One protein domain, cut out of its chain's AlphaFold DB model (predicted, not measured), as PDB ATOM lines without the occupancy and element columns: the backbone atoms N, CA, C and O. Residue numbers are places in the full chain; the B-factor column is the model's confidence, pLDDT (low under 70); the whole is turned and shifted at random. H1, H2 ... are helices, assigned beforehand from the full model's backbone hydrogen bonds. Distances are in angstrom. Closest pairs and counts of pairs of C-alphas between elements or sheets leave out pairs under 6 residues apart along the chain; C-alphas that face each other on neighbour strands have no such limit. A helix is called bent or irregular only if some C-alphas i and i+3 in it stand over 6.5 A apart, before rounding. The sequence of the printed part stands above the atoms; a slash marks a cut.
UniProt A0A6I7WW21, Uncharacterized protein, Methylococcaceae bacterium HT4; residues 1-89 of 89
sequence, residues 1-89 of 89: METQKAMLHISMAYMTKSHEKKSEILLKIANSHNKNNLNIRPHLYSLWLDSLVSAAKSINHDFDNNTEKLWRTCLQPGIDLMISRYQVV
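What this domain is: This is residues 1 to 89 of the 89 residues of an uncharacterized protein of Methylococcaceae bacterium HT4 (UniProt A0A6I7WW21). H3 and the bent helix H4 fold back on each other as a long helical hairpin, and H1 crosses H4 near its bend, with residues 1 to 10 sticking out. H2 packs on H4b, the second arm of H4. The printed part has 89 residues with four named helices, H1 to H4 in order, and no named strand; the class is all helix. It is compact, with a radius of gyration of the C-alphas of 13.5 A, and spans 43 by 31 by 22 A.

Where its parts are: H1, residues 2 to 19, begins at C-alpha 2 (-9.618, -52.846, 16.547) and is 28.4 A long; it is only just irregular, with C-alphas 16 and 19 7.0 A apart. H2 is residues 24 to 32, 12.5 A. H3, residues 44 to 59, is 23.0 A long. H4, residues 65 to 84, was assigned as one helix by its hydrogen bonds but is bent, with C-alphas 74 and 77 7.0 A apart. Its arms are H4a, residues 65 to 74, 14.3 A, and H4b, residues 77 to 84, 10.4 A, ending at C-alpha 84 (-8.871, -27.714, 30.526).

How they stand to each other: H4a and H4b stand at a steep tilt of 51 degrees. H1 touches H4b with residues 15 to 18 alone, about perpendicular at 76 degrees; the closest C-alphas, of Met 15 and Gly 78, are 5.0 A apart. H2 touches H4b at a steep tilt of 39 degrees, the same way, closest at the C-alphas of Ala 30 and Met 82, 4.5 A. H1 touches H2 with residues 11 to 15 alone, closest at the C-alphas of Tyr 14 and Leu 26, 6.3 A. H3 and H4a, a hairpin, only just touch, with 3 pairs of C-alphas within 8 A, the closest Val 53 and Glu 68 at 6.7 A, at a steep tilt of 42 degrees, opposite ways. H1 and H3 are apart. Every O i to N i+4 pair is within hydrogen-bond range in H2, H3, H4a and H4b; in H1, 12 of 14 are.

The domain as a whole: The C-alphas of His 61 and Val 89, the two farthest apart, are 43.0 A apart. The printed part has no cut. The link from H2 to H3 is long, 11 residues; the other two are tight. Residues 16 to 22 and residue 89 have pLDDT under 70.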
ATOM      1  N   MET A   1      -7.273 -54.257  19.915       75.00
ATOM      2  CA  MET A   1      -6.732 -53.129  19.123       75.00
ATOM      3  C   MET A   1      -7.785 -52.532  18.187       75.00
ATOM      4  O   MET A   1      -7.917 -51.318  18.164       75.00
ATOM      5  N   GLU A   2      -8.585 -53.343  17.484       84.25
ATOM      6  CA  GLU A   2      -9.618 -52.846  16.547       84.25
ATOM      7  C   GLU A   2     -10.673 -51.927  17.183       84.25
ATOM      8  O   GLU A   2     -10.967 -50.860  16.649       84.25
ATOM      9  N   THR A   3     -11.153 -52.252  18.385       82.56
ATOM     10  CA  THR A   3     -12.093 -51.398  19.133       82.56
ATOM     11  C   THR A   3     -11.528 -50.001  19.404       82.56
ATOM     12  O   THR A   3     -12.242 -49.011  19.278       82.56
ATOM     13  N   GLN A   4     -10.231 -49.897  19.714       80.75
ATOM     14  CA  GLN A   4      -9.591 -48.613  20.007       80.75
ATOM     15  C   GLN A   4      -9.451 -47.746  18.749       80.75
ATOM     16  O   GLN A   4      -9.619 -46.531  18.822       80.75
ATOM     17  N   LYS A   5      -9.207 -48.359  17.584       81.81
ATOM     18  CA  LYS A   5      -9.181 -47.652  16.293       81.81
ATOM     19  C   LYS A   5     -10.563 -47.104  15.923       81.81
ATOM     20  O   LYS A   5     -10.662 -45.973  15.456       81.81
ATOM     21  N   ALA A   6     -11.623 -47.881  16.164       77.56
ATOM     22  CA  ALA A   6     -12.999 -47.438  15.936       77.56
ATOM     23  C   ALA A   6     -13.376 -46.259  16.852       77.56
ATOM     24  O   ALA A   6     -13.887 -45.243  16.381       77.56
ATOM     25  N   MET A   7     -13.038 -46.355  18.144       81.69
ATOM     26  CA  MET A   7     -13.227 -45.268  19.110       81.69
ATOM     27  C   MET A   7     -12.465 -44.000  18.708       81.69
ATOM     28  O   MET A   7     -13.015 -42.900  18.782       81.69
ATOM     29  N   LEU A   8     -11.222 -44.143  18.235       81.94
ATOM     30  CA  LEU A   8     -10.404 -43.014  17.796       81.94
ATOM     31  C   LEU A   8     -11.032 -42.284  16.600       81.94
ATOM     32  O   LEU A   8     -11.147 -41.061  16.642       81.94
ATOM     33  N   HIS A   9     -11.499 -43.010  15.581       80.06
ATOM     34  CA  HIS A   9     -12.179 -42.411  14.424       80.06
ATOM     35  C   HIS A   9     -13.389 -41.563  14.829       80.06
ATOM     36  O   HIS A   9     -13.541 -40.428  14.377       80.06
ATOM     37  N   ILE A  10     -14.220 -42.097  15.724       74.25
ATOM     38  CA  ILE A  10     -15.400 -41.399  16.238       74.25
ATOM     39  C   ILE A  10     -14.981 -40.161  17.047       74.25
ATOM     40  O   ILE A  10     -15.544 -39.082  16.864       74.25
ATOM     41  N   SER A  11     -13.957 -40.281  17.897       72.94
ATOM     42  CA  SER A  11     -13.447 -39.147  18.677       72.94
ATOM     43  C   SER A  11     -12.905 -38.024  17.786       72.94
ATOM     44  O   SER A  11     -13.175 -36.855  18.046       72.94
ATOM     45  N   MET A  12     -12.240 -38.366  16.681       78.31
ATOM     46  CA  MET A  12     -11.706 -37.402  15.724       78.31
ATOM     47  C   MET A  12     -12.824 -36.606  15.037       78.31
ATOM     48  O   MET A  12     -12.704 -35.391  14.894       78.31
ATOM     49  N   ALA A  13     -13.951 -37.249  14.714       76.62
ATOM     50  CA  ALA A  13     -15.136 -36.564  14.195       76.62
ATOM     51  C   ALA A  13     -15.761 -35.582  15.207       76.62
ATOM     52  O   ALA A  13     -16.344 -34.572  14.817       76.62
ATOM     53  N   TYR A  14     -15.648 -35.845  16.513       75.56
ATOM     54  CA  TYR A  14     -16.097 -34.900  17.543       75.56
ATOM     55  C   TYR A  14     -15.109 -33.755  17.776       75.56
ATOM     56  O   TYR A  14     -15.543 -32.645  18.080       75.56
ATOM     57  N   MET A  15     -13.808 -34.002  17.607       75.81
ATOM     58  CA  MET A  15     -12.768 -32.975  17.724       75.81
ATOM     59  C   MET A  15     -12.908 -31.908  16.632       75.81
ATOM     60  O   MET A  15     -12.833 -30.718  16.931       75.81
ATOM     61  N   THR A  16     -13.198 -32.309  15.391       69.00
ATOM     62  CA  THR A  16     -13.397 -31.381  14.261       69.00
ATOM     63  C   THR A  16     -14.729 -30.623  14.327       69.00
ATOM     64  O   THR A  16     -14.837 -29.513  13.810       69.00
ATOM     65  N   LYS A  17     -15.732 -31.163  15.037       61.03
ATOM     66  CA  LYS A  17     -17.010 -30.486  15.336       61.03
ATOM     67  C   LYS A  17     -16.923 -29.422  16.433       61.03
ATOM     68  O   LYS A  17     -17.923 -28.773  16.719       61.03
ATOM     69  N   SER A  18     -15.756 -29.200  17.039       57.38
ATOM     70  CA  SER A  18     -15.576 -28.184  18.091       57.38
ATOM     71  C   SER A  18     -15.789 -26.732  17.617       57.38
ATOM     72  O   SER A  18     -15.924 -25.838  18.451       57.38
ATOM     73  N   HIS A  19     -15.915 -26.503  16.304       51.50
ATOM     74  CA  HIS A  19     -16.360 -25.230  15.725       51.50
ATOM     75  C   HIS A  19     -17.865 -24.949  15.914       51.50
ATOM     76  O   HIS A  19     -18.281 -23.794  15.847       51.50
ATOM     77  N   GLU A  20     -18.681 -25.966  16.207       52.50
ATOM     78  CA  GLU A  20     -20.112 -25.817  16.469       52.50
ATOM     79  C   GLU A  20     -20.404 -26.070  17.954       52.50
ATOM     80  O   GLU A  20     -20.148 -27.145  18.491       52.50
ATOM     81  N   LYS A  21     -20.896 -25.026  18.634       53.94
ATOM     82  CA  LYS A  21     -21.445 -24.982  20.006       53.94
ATOM     83  C   LYS A  21     -21.385 -26.301  20.807       53.94
ATOM     84  O   LYS A  21     -22.199 -27.191  20.605       53.94
ATOM     85  N   LYS A  22     -20.503 -26.329  21.821       58.09
ATOM     86  CA  LYS A  22     -20.507 -27.242  22.988       58.09
ATOM     87  C   LYS A  22     -20.938 -28.682  22.662       58.09
ATOM     88  O   LYS A  22     -22.026 -29.112  23.035       58.09
ATOM     89  N   SER A  23     -20.043 -29.455  22.051       71.38
ATOM     90  CA  SER A  23     -20.200 -30.911  21.979       71.38
ATOM     91  C   SER A  23     -20.219 -31.501  23.398       71.38
ATOM     92  O   SER A  23     -19.174 -31.708  24.015       71.38
ATOM     93  N   GLU A  24     -21.414 -31.775  23.933       81.88
ATOM     94  CA  GLU A  24     -21.595 -32.480  25.213       81.88
ATOM     95  C   GLU A  24     -20.849 -33.817  25.229       81.88
ATOM     96  O   GLU A  24     -20.368 -34.267  26.267       81.88
ATOM     97  N   ILE A  25     -20.721 -34.441  24.057       84.19
ATOM     98  CA  ILE A  25     -19.984 -35.688  23.877       84.19
ATOM     99  C   ILE A  25     -18.490 -35.465  24.117       84.19
ATOM    100  O   ILE A  25     -17.883 -36.215  24.879       84.19
ATOM    101  N   LEU A  26     -17.901 -34.414  23.538       86.44
ATOM    102  CA  LEU A  26     -16.492 -34.099  23.767       86.44
ATOM    103  C   LEU A  26     -16.234 -33.728  25.232       86.44
ATOM    104  O   LEU A  26     -15.217 -34.123  25.788       86.44
ATOM    105  N   LEU A  27     -17.180 -33.052  25.890       89.06
ATOM    106  CA  LEU A  27     -17.083 -32.774  27.323       89.06
ATOM    107  C   LEU A  27     -17.115 -34.059  28.170       89.06
ATOM    108  O   LEU A  27     -16.329 -34.191  29.107       89.06
ATOM    109  N   LYS A  28     -17.979 -35.029  27.836       90.50
ATOM    110  CA  LYS A  28     -17.999 -36.346  28.498       90.50
ATOM    111  C   LYS A  28     -16.664 -37.078  28.335       90.50
ATOM    112  O   LYS A  28     -16.166 -37.644  29.304       90.50
ATOM    113  N   ILE A  29     -16.074 -37.021  27.142       90.94
ATOM    114  CA  ILE A  29     -14.756 -37.606  26.857       90.94
ATOM    115  C   ILE A  29     -13.650 -36.871  27.635       90.94
ATOM    116  O   ILE A  29     -12.805 -37.500  28.264       90.94
ATOM    117  N   ALA A  30     -13.684 -35.538  27.682       92.31
ATOM    118  CA  ALA A  30     -12.737 -34.745  28.462       92.31
ATOM    119  C   ALA A  30     -12.778 -35.104  29.955       92.31
ATOM    120  O   ALA A  30     -11.734 -35.263  30.589       92.31
ATOM    121  N   ASN A  31     -13.977 -35.320  30.500       93.75
ATOM    122  CA  ASN A  31     -14.145 -35.767  31.879       93.75
ATOM    123  C   ASN A  31     -13.634 -37.199  32.089       93.75
ATOM    124  O   ASN A  31     -12.991 -37.460  33.098       93.75
ATOM    125  N   SER A  32     -13.823 -38.143  31.165       94.00
ATOM    126  CA  SER A  32     -13.237 -39.483  31.348       94.00
ATOM    127  C   SER A  32     -11.703 -39.479  31.272       94.00
ATOM    128  O   SER A  32     -11.058 -40.340  31.864       94.00
ATOM    129  N   HIS A  33     -11.097 -38.491  30.610       95.56
ATOM    130  CA  HIS A  33      -9.642 -38.353  30.469       95.56
ATOM    131  C   HIS A  33      -8.952 -37.614  31.631       95.56
ATOM    132  O   HIS A  33      -7.721 -37.536  31.658       95.56
ATOM    133  N   ASN A  34      -9.714 -37.067  32.580       95.94
ATOM    134  CA  ASN A  34      -9.185 -36.254  33.674       95.94
ATOM    135  C   ASN A  34      -8.290 -37.044  34.656       95.94
ATOM    136  O   ASN A  34      -8.186 -38.271  34.589       95.94
ATOM    137  N   LYS A  35      -7.669 -36.335  35.609       97.31
ATOM    138  CA  LYS A  35      -6.761 -36.903  36.620       97.31
ATOM    139  C   LYS A  35      -7.390 -38.003  37.487       97.31
ATOM    140  O   LYS A  35      -6.681 -38.924  37.879       97.31
ATOM    141  N   ASN A  36      -8.687 -37.905  37.774       96.25
ATOM    142  CA  ASN A  36      -9.403 -38.810  38.679       96.25
ATOM    143  C   ASN A  36     -10.009 -40.035  37.965       96.25
ATOM    144  O   ASN A  36     -10.507 -40.936  38.631       96.25
ATOM    145  N   ASN A  37      -9.964 -40.070  36.630       95.56
ATOM    146  CA  ASN A  37     -10.449 -41.168  35.798       95.56
ATOM    147  C   ASN A  37      -9.267 -41.842  35.077       95.56
ATOM    148  O   ASN A  37      -8.417 -42.456  35.716       95.56
ATOM    149  N   LEU A  38      -9.177 -41.726  33.746       96.25
ATOM    150  CA  LEU A  38      -8.117 -42.372  32.961       96.25
ATOM    151  C   LEU A  38      -6.736 -41.723  33.141       96.25
ATOM    152  O   LEU A  38      -5.739 -42.283  32.689       96.25
ATOM    153  N   ASN A  39      -6.668 -40.553  33.781       97.19
ATOM    154  CA  ASN A  39      -5.438 -39.829  34.083       97.19
ATOM    155  C   ASN A  39      -4.549 -39.601  32.846       97.19
ATOM    156  O   ASN A  39      -3.332 -39.813  32.859       97.19
ATOM    157  N   ILE A  40      -5.165 -39.143  31.753       96.94
ATOM    158  CA  ILE A  40      -4.449 -38.842  30.514       96.94
ATOM    159  C   ILE A  40      -3.738 -37.499  30.676       96.94
ATOM    160  O   ILE A  40      -4.338 -36.430  30.576       96.94
ATOM    161  N   ARG A  41      -2.434 -37.565  30.959       97.31
ATOM    162  CA  ARG A  41      -1.605 -36.387  31.243       97.31
ATOM    163  C   ARG A  41      -1.577 -35.417  30.046       97.31
ATOM    164  O   ARG A  41      -1.362 -35.876  28.924       97.31
ATOM    165  N   PRO A  42      -1.676 -34.089  30.262       97.25
ATOM    166  CA  PRO A  42      -1.762 -33.097  29.184       97.25
ATOM    167  C   PRO A  42      -0.677 -33.177  28.097       97.25
ATOM    168  O   PRO A  42      -0.965 -32.977  26.923       97.25
ATOM    169  N   HIS A  43       0.565 -33.527  28.446       96.69
ATOM    170  CA  HIS A  43       1.650 -33.638  27.459       96.69
ATOM    171  C   HIS A  43       1.435 -34.760  26.428       96.69
ATOM    172  O   HIS A  43       2.020 -34.722  25.348       96.69
ATOM    173  N   LEU A  44       0.587 -35.749  26.731       97.75
ATOM    174  CA  LEU A  44       0.293 -36.853  25.816       97.75
ATOM    175  C   LEU A  44      -0.500 -36.392  24.586       97.75
ATOM    176  O   LEU A  44      -0.405 -37.036  23.546       97.75
ATOM    177  N   TYR A  45      -1.228 -35.270  24.661       96.69
ATOM    178  CA  TYR A  45      -1.962 -34.736  23.507       96.69
ATOM    179  C   TYR A  45      -1.030 -34.210  22.407       96.69
ATOM    180  O   TYR A  45      -1.371 -34.331  21.234       96.69
ATOM    181  N   SER A  46       0.164 -33.710  22.760       96.12
ATOM    182  CA  SER A  46       1.186 -33.343  21.766       96.12
ATOM    183  C   SER A  46       1.651 -34.578  20.997       96.12
ATOM    184  O   SER A  46       1.594 -34.601  19.773       96.12
ATOM    185  N   LEU A  47       2.017 -35.642  21.721       97.50
ATOM    186  CA  LEU A  47       2.462 -36.906  21.123       97.50
ATOM    187  C   LEU A  47       1.365 -37.551  20.269       97.50
ATOM    188  O   LEU A  47       1.639 -38.102  19.202       97.50
ATOM    189  N   TRP A  48       0.117 -37.477  20.732       96.19
ATOM    190  CA  TRP A  48      -1.045 -37.951  19.991       96.19
ATOM    191  C   TRP A  48      -1.227 -37.189  18.675       96.19
ATOM    192  O   TRP A  48      -1.385 -37.819  17.630       96.19
ATOM    193  N   LEU A  49      -1.153 -35.855  18.707       95.94
ATOM    194  CA  LEU A  49      -1.300 -35.022  17.516       95.94
ATOM    195  C   LEU A  49      -0.161 -35.265  16.518       95.94
ATOM    196  O   LEU A  49      -0.422 -35.414  15.327       95.94
ATOM    197  N   ASP A  50       1.078 -35.381  16.996       97.31
ATOM    198  CA  ASP A  50       2.236 -35.680  16.148       97.31
ATOM    199  C   ASP A  50       2.121 -37.058  15.490       97.31
ATOM    200  O   ASP A  50       2.415 -37.214  14.303       97.31
ATOM    201  N   SER A  51       1.631 -38.052  16.234       96.50
ATOM    202  CA  SER A  51       1.386 -39.398  15.705       96.50
ATOM    203  C   SER A  51       0.291 -39.393  14.638       96.50
ATOM    204  O   SER A  51       0.443 -40.027  13.593       96.50
ATOM    205  N   LEU A  52      -0.798 -38.654  14.873       94.19
ATOM    206  CA  LEU A  52      -1.905 -38.521  13.928       94.19
ATOM    207  C   LEU A  52      -1.460 -37.841  12.627       94.19
ATOM    208  O   LEU A  52      -1.733 -38.348  11.541       94.19
ATOM    209  N   VAL A  53      -0.735 -36.727  12.736       95.50
ATOM    210  CA  VAL A  53      -0.179 -35.997  11.589       95.50
ATOM    211  C   VAL A  53       0.808 -36.870  10.814       95.50
ATOM    212  O   VAL A  53       0.737 -36.935   9.588       95.50
ATOM    213  N   SER A  54       1.683 -37.601  11.510       96.56
ATOM    214  CA  SER A  54       2.640 -38.518  10.876       96.56
ATOM    215  C   SER A  54       1.933 -39.624  10.091       96.56
ATOM    216  O   SER A  54       2.316 -39.925   8.960       96.56
ATOM    217  N   ALA A  55       0.864 -40.198  10.653       95.19
ATOM    218  CA  ALA A  55       0.055 -41.196   9.965       95.19
ATOM    219  C   ALA A  55      -0.647 -40.605   8.730       95.19
ATOM    220  O   ALA A  55      -0.577 -41.197   7.654       95.19
ATOM    221  N   ALA A  56      -1.248 -39.417   8.844       93.75
ATOM    222  CA  ALA A  56      -1.886 -38.737   7.714       93.75
ATOM    223  C   ALA A  56      -0.889 -38.465   6.571       93.75
ATOM    224  O   ALA A  56      -1.186 -38.751   5.410       93.75
ATOM    225  N   LYS A  57       0.320 -38.001   6.910       95.88
ATOM    226  CA  LYS A  57       1.414 -37.765   5.960       95.88
ATOM    227  C   LYS A  57       1.889 -39.036   5.256       95.88
ATOM    228  O   LYS A  57       2.242 -38.980   4.086       95.88
ATOM    229  N   SER A  58       1.891 -40.182   5.938       95.94
ATOM    230  CA  SER A  58       2.305 -41.453   5.322       95.94
ATOM    231  C   SER A  58       1.326 -42.001   4.277       95.94
ATOM    232  O   SER A  58       1.706 -42.864   3.492       95.94
ATOM    233  N   ILE A  59       0.077 -41.524   4.278       93.94
ATOM    234  CA  ILE A  59      -0.994 -42.038   3.413       93.94
ATOM    235  C   ILE A  59      -1.293 -41.060   2.272       93.94
ATOM    236  O   ILE A  59      -1.528 -41.488   1.143       93.94
ATOM    237  N   ASN A  60      -1.310 -39.755   2.551       90.56
ATOM    238  CA  ASN A  60      -1.649 -38.743   1.557       90.56
ATOM    239  C   ASN A  60      -0.395 -38.244   0.821       90.56
ATOM    240  O   ASN A  60       0.431 -37.545   1.403       90.56
ATOM    241  N   HIS A  61      -0.287 -38.563  -0.470       90.19
ATOM    242  CA  HIS A  61       0.830 -38.138  -1.320       90.19
ATOM    243  C   HIS A  61       0.925 -36.607  -1.469       90.19
ATOM    244  O   HIS A  61       2.020 -36.073  -1.616       90.19
ATOM    245  N   ASP A  62      -0.200 -35.896  -1.352       93.94
ATOM    246  CA  ASP A  62      -0.268 -34.435  -1.489       93.94
ATOM    247  C   ASP A  62      -0.214 -33.717  -0.129       93.94
ATOM    248  O   ASP A  62      -0.614 -32.560   0.005       93.94
ATOM    249  N   PHE A  63       0.243 -34.408   0.920       96.06
ATOM    250  CA  PHE A  63       0.349 -33.832   2.255       96.06
ATOM    251  C   PHE A  63       1.482 -32.802   2.318       96.06
ATOM    252  O   PHE A  63       2.665 -33.147   2.371       96.06
ATOM    253  N   ASP A  64       1.110 -31.528   2.363       96.38
ATOM    254  CA  ASP A  64       2.031 -30.398   2.424       96.38
ATOM    255  C   ASP A  64       2.019 -29.684   3.791       96.38
ATOM    256  O   ASP A  64       1.254 -30.003   4.709       96.38
ATOM    257  N   ASN A  65       2.884 -28.675   3.934       96.81
ATOM    258  CA  ASN A  65       2.997 -27.896   5.171       96.81
ATOM    259  C   ASN A  65       1.693 -27.155   5.521       96.81
ATOM    260  O   ASN A  65       1.396 -26.940   6.699       96.81
ATOM    261  N   ASN A  66       0.913 -26.750   4.515       96.69
ATOM    262  CA  ASN A  66      -0.368 -26.089   4.738       96.69
ATOM    263  C   ASN A  66      -1.411 -27.071   5.296       96.69
ATOM    264  O   ASN A  66      -2.116 -26.749   6.252       96.69
ATOM    265  N   THR A  67      -1.452 -28.289   4.758       95.25
ATOM    266  CA  THR A  67      -2.304 -29.383   5.228       95.25
ATOM    267  C   THR A  67      -1.978 -29.734   6.675       95.25
ATOM    268  O   THR A  67      -2.887 -29.800   7.506       95.25
ATOM    269  N   GLU A  68      -0.694 -29.872   7.025       96.69
ATOM    270  CA  GLU A  68      -0.276 -30.094   8.416       96.69
ATOM    271  C   GLU A  68      -0.785 -28.992   9.349       96.69
ATOM    272  O   GLU A  68      -1.375 -29.265  10.400       96.69
ATOM    273  N   LYS A  69      -0.584 -27.731   8.955       96.19
ATOM    274  CA  LYS A  69      -1.024 -26.576   9.738       96.19
ATOM    275  C   LYS A  69      -2.535 -26.604   9.972       96.19
ATOM    276  O   LYS A  69      -2.975 -26.310  11.086       96.19
ATOM    277  N   LEU A  70      -3.326 -26.971   8.963       93.88
ATOM    278  CA  LEU A  70      -4.781 -27.089   9.079       93.88
ATOM    279  C   LEU A  70      -5.199 -28.212  10.033       93.88
ATOM    280  O   LEU A  70      -6.062 -27.974  10.876       93.88
ATOM    281  N   TRP A  71      -4.558 -29.385   9.976       93.88
ATOM    282  CA  TRP A  71      -4.803 -30.478  10.931       93.88
ATOM    283  C   TRP A  71      -4.611 -30.025  12.376       93.88
ATOM    284  O   TRP A  71      -5.500 -30.196  13.213       93.88
ATOM    285  N   ARG A  72      -3.463 -29.402  12.662       95.31
ATOM    286  CA  ARG A  72      -3.140 -28.923  14.011       95.31
ATOM    287  C   ARG A  72      -4.110 -27.831  14.457       95.31
ATOM    288  O   ARG A  72      -4.654 -27.916  15.551       95.31
ATOM    289  N   THR A  73      -4.398 -26.862  13.588       92.94
ATOM    290  CA  THR A  73      -5.316 -25.750  13.890       92.94
ATOM    291  C   THR A  73      -6.744 -26.235  14.147       92.94
ATOM    292  O   THR A  73      -7.390 -25.763  15.076       92.94
ATOM    293  N   CYS A  74      -7.236 -27.192  13.356       90.38
ATOM    294  CA  CYS A  74      -8.597 -27.714  13.476       90.38
ATOM    295  C   CYS A  74      -8.799 -28.542  14.754       90.38
ATOM    296  O   CYS A  74      -9.859 -28.484  15.372       90.38
ATOM    297  N   LEU A  75      -7.782 -29.298  15.179       91.94
ATOM    298  CA  LEU A  75      -7.877 -30.155  16.364       91.94
ATOM    299  C   LEU A  75      -7.564 -29.421  17.674       91.94
ATOM    300  O   LEU A  75      -8.008 -29.873  18.734       91.94
ATOM    301  N   GLN A  76      -6.833 -28.301  17.621       92.81
ATOM    302  CA  GLN A  76      -6.377 -27.581  18.812       92.81
ATOM    303  C   GLN A  76      -7.511 -27.186  19.775       92.81
ATOM    304  O   GLN A  76      -7.379 -27.491  20.956       92.81
ATOM    305  N   PRO A  77      -8.657 -26.623  19.333       91.44
ATOM    306  CA  PRO A  77      -9.731 -26.251  20.258       91.44
ATOM    307  C   PRO A  77     -10.288 -27.446  21.046       91.44
ATOM    308  O   PRO A  77     -10.633 -27.328  22.223       91.44
ATOM    309  N   GLY A  78     -10.349 -28.621  20.411       90.44
ATOM    310  CA  GLY A  78     -10.730 -29.860  21.080       90.44
ATOM    311  C   GLY A  78      -9.687 -30.296  22.109       90.44
ATOM    312  O   GLY A  78     -10.047 -30.621  23.238       90.44
ATOM    313  N   ILE A  79      -8.398 -30.244  21.753       94.19
ATOM    314  CA  ILE A  79      -7.284 -30.562  22.664       94.19
ATOM    315  C   ILE A  79      -7.298 -29.625  23.877       94.19
ATOM    316  O   ILE A  79      -7.175 -30.086  25.012       94.19
ATOM    317  N   ASP A  80      -7.516 -28.331  23.656       93.56
ATOM    318  CA  ASP A  80      -7.581 -27.329  24.716       93.56
ATOM    319  C   ASP A  80      -8.717 -27.638  25.698       93.56
ATOM    320  O   ASP A  80      -8.519 -27.584  26.914       93.56
ATOM    321  N   LEU A  81      -9.888 -28.055  25.199       92.06
ATOM    322  CA  LEU A  81     -10.984 -28.513  26.053       92.06
ATOM    323  C   LEU A  81     -10.572 -29.737  26.884       92.06
ATOM    324  O   LEU A  81     -10.782 -29.727  28.100       92.06
ATOM    325  N   MET A  82      -9.960 -30.749  26.262       93.50
ATOM    326  CA  MET A  82      -9.485 -31.957  26.950       93.50
ATOM    327  C   MET A  82      -8.508 -31.614  28.086       93.50
ATOM    328  O   MET A  82      -8.662 -32.091  29.211       93.50
ATOM    329  N   ILE A  83      -7.539 -30.733  27.820       95.62
ATOM    330  CA  ILE A  83      -6.551 -30.276  28.806       95.62
ATOM    331  C   ILE A  83      -7.224 -29.457  29.914       95.62
ATOM    332  O   ILE A  83      -6.945 -29.671  31.095       95.62
ATOM    333  N   SER A  84      -8.160 -28.569  29.564       94.69
ATOM    334  CA  SER A  84      -8.871 -27.714  30.526       94.69
ATOM    335  C   SER A  84      -9.726 -28.488  31.536       94.69
ATOM    336  O   SER A  84     -10.179 -27.912  32.526       94.69
ATOM    337  N   ARG A  85     -10.013 -29.772  31.282       94.69
ATOM    338  CA  ARG A  85     -10.743 -30.666  32.196       94.69
ATOM    339  C   ARG A  85      -9.832 -31.567  33.023       94.69
ATOM    340  O   ARG A  85     -10.323 -32.253  33.908       94.69
ATOM    341  N   TYR A  86      -8.516 -31.545  32.800       96.44
ATOM    342  CA  TYR A  86      -7.607 -32.484  33.459       96.44
ATOM    343  C   TYR A  86      -7.590 -32.342  34.992       96.44
ATOM    344  O   TYR A  86      -7.650 -33.352  35.690       96.44
ATOM    345  N   GLN A  87      -7.535 -31.105  35.501       92.12
ATOM    346  CA  GLN A  87      -7.548 -30.800  36.945       92.12
ATOM    347  C   GLN A  87      -8.928 -30.377  37.471       92.12
ATOM    348  O   GLN A  87      -9.102 -30.263  38.677       92.12
ATOM    349  N   VAL A  88      -9.888 -30.083  36.587       73.75
ATOM    350  CA  VAL A  88     -11.214 -29.576  36.974       73.75
ATOM    351  C   VAL A  88     -12.126 -30.767  37.240       73.75
ATOM    352  O   VAL A  88     -12.850 -31.199  36.344       73.75
ATOM    353  N   VAL A  89     -12.018 -31.324  38.449       57.47
ATOM    354  CA  VAL A  89     -12.891 -32.374  38.998       57.47
ATOM    355  C   VAL A  89     -12.871 -32.312  40.512       57.47
ATOM    356  O   VAL A  89     -11.756 -32.410  41.073       57.47
TER     357      VAL A  89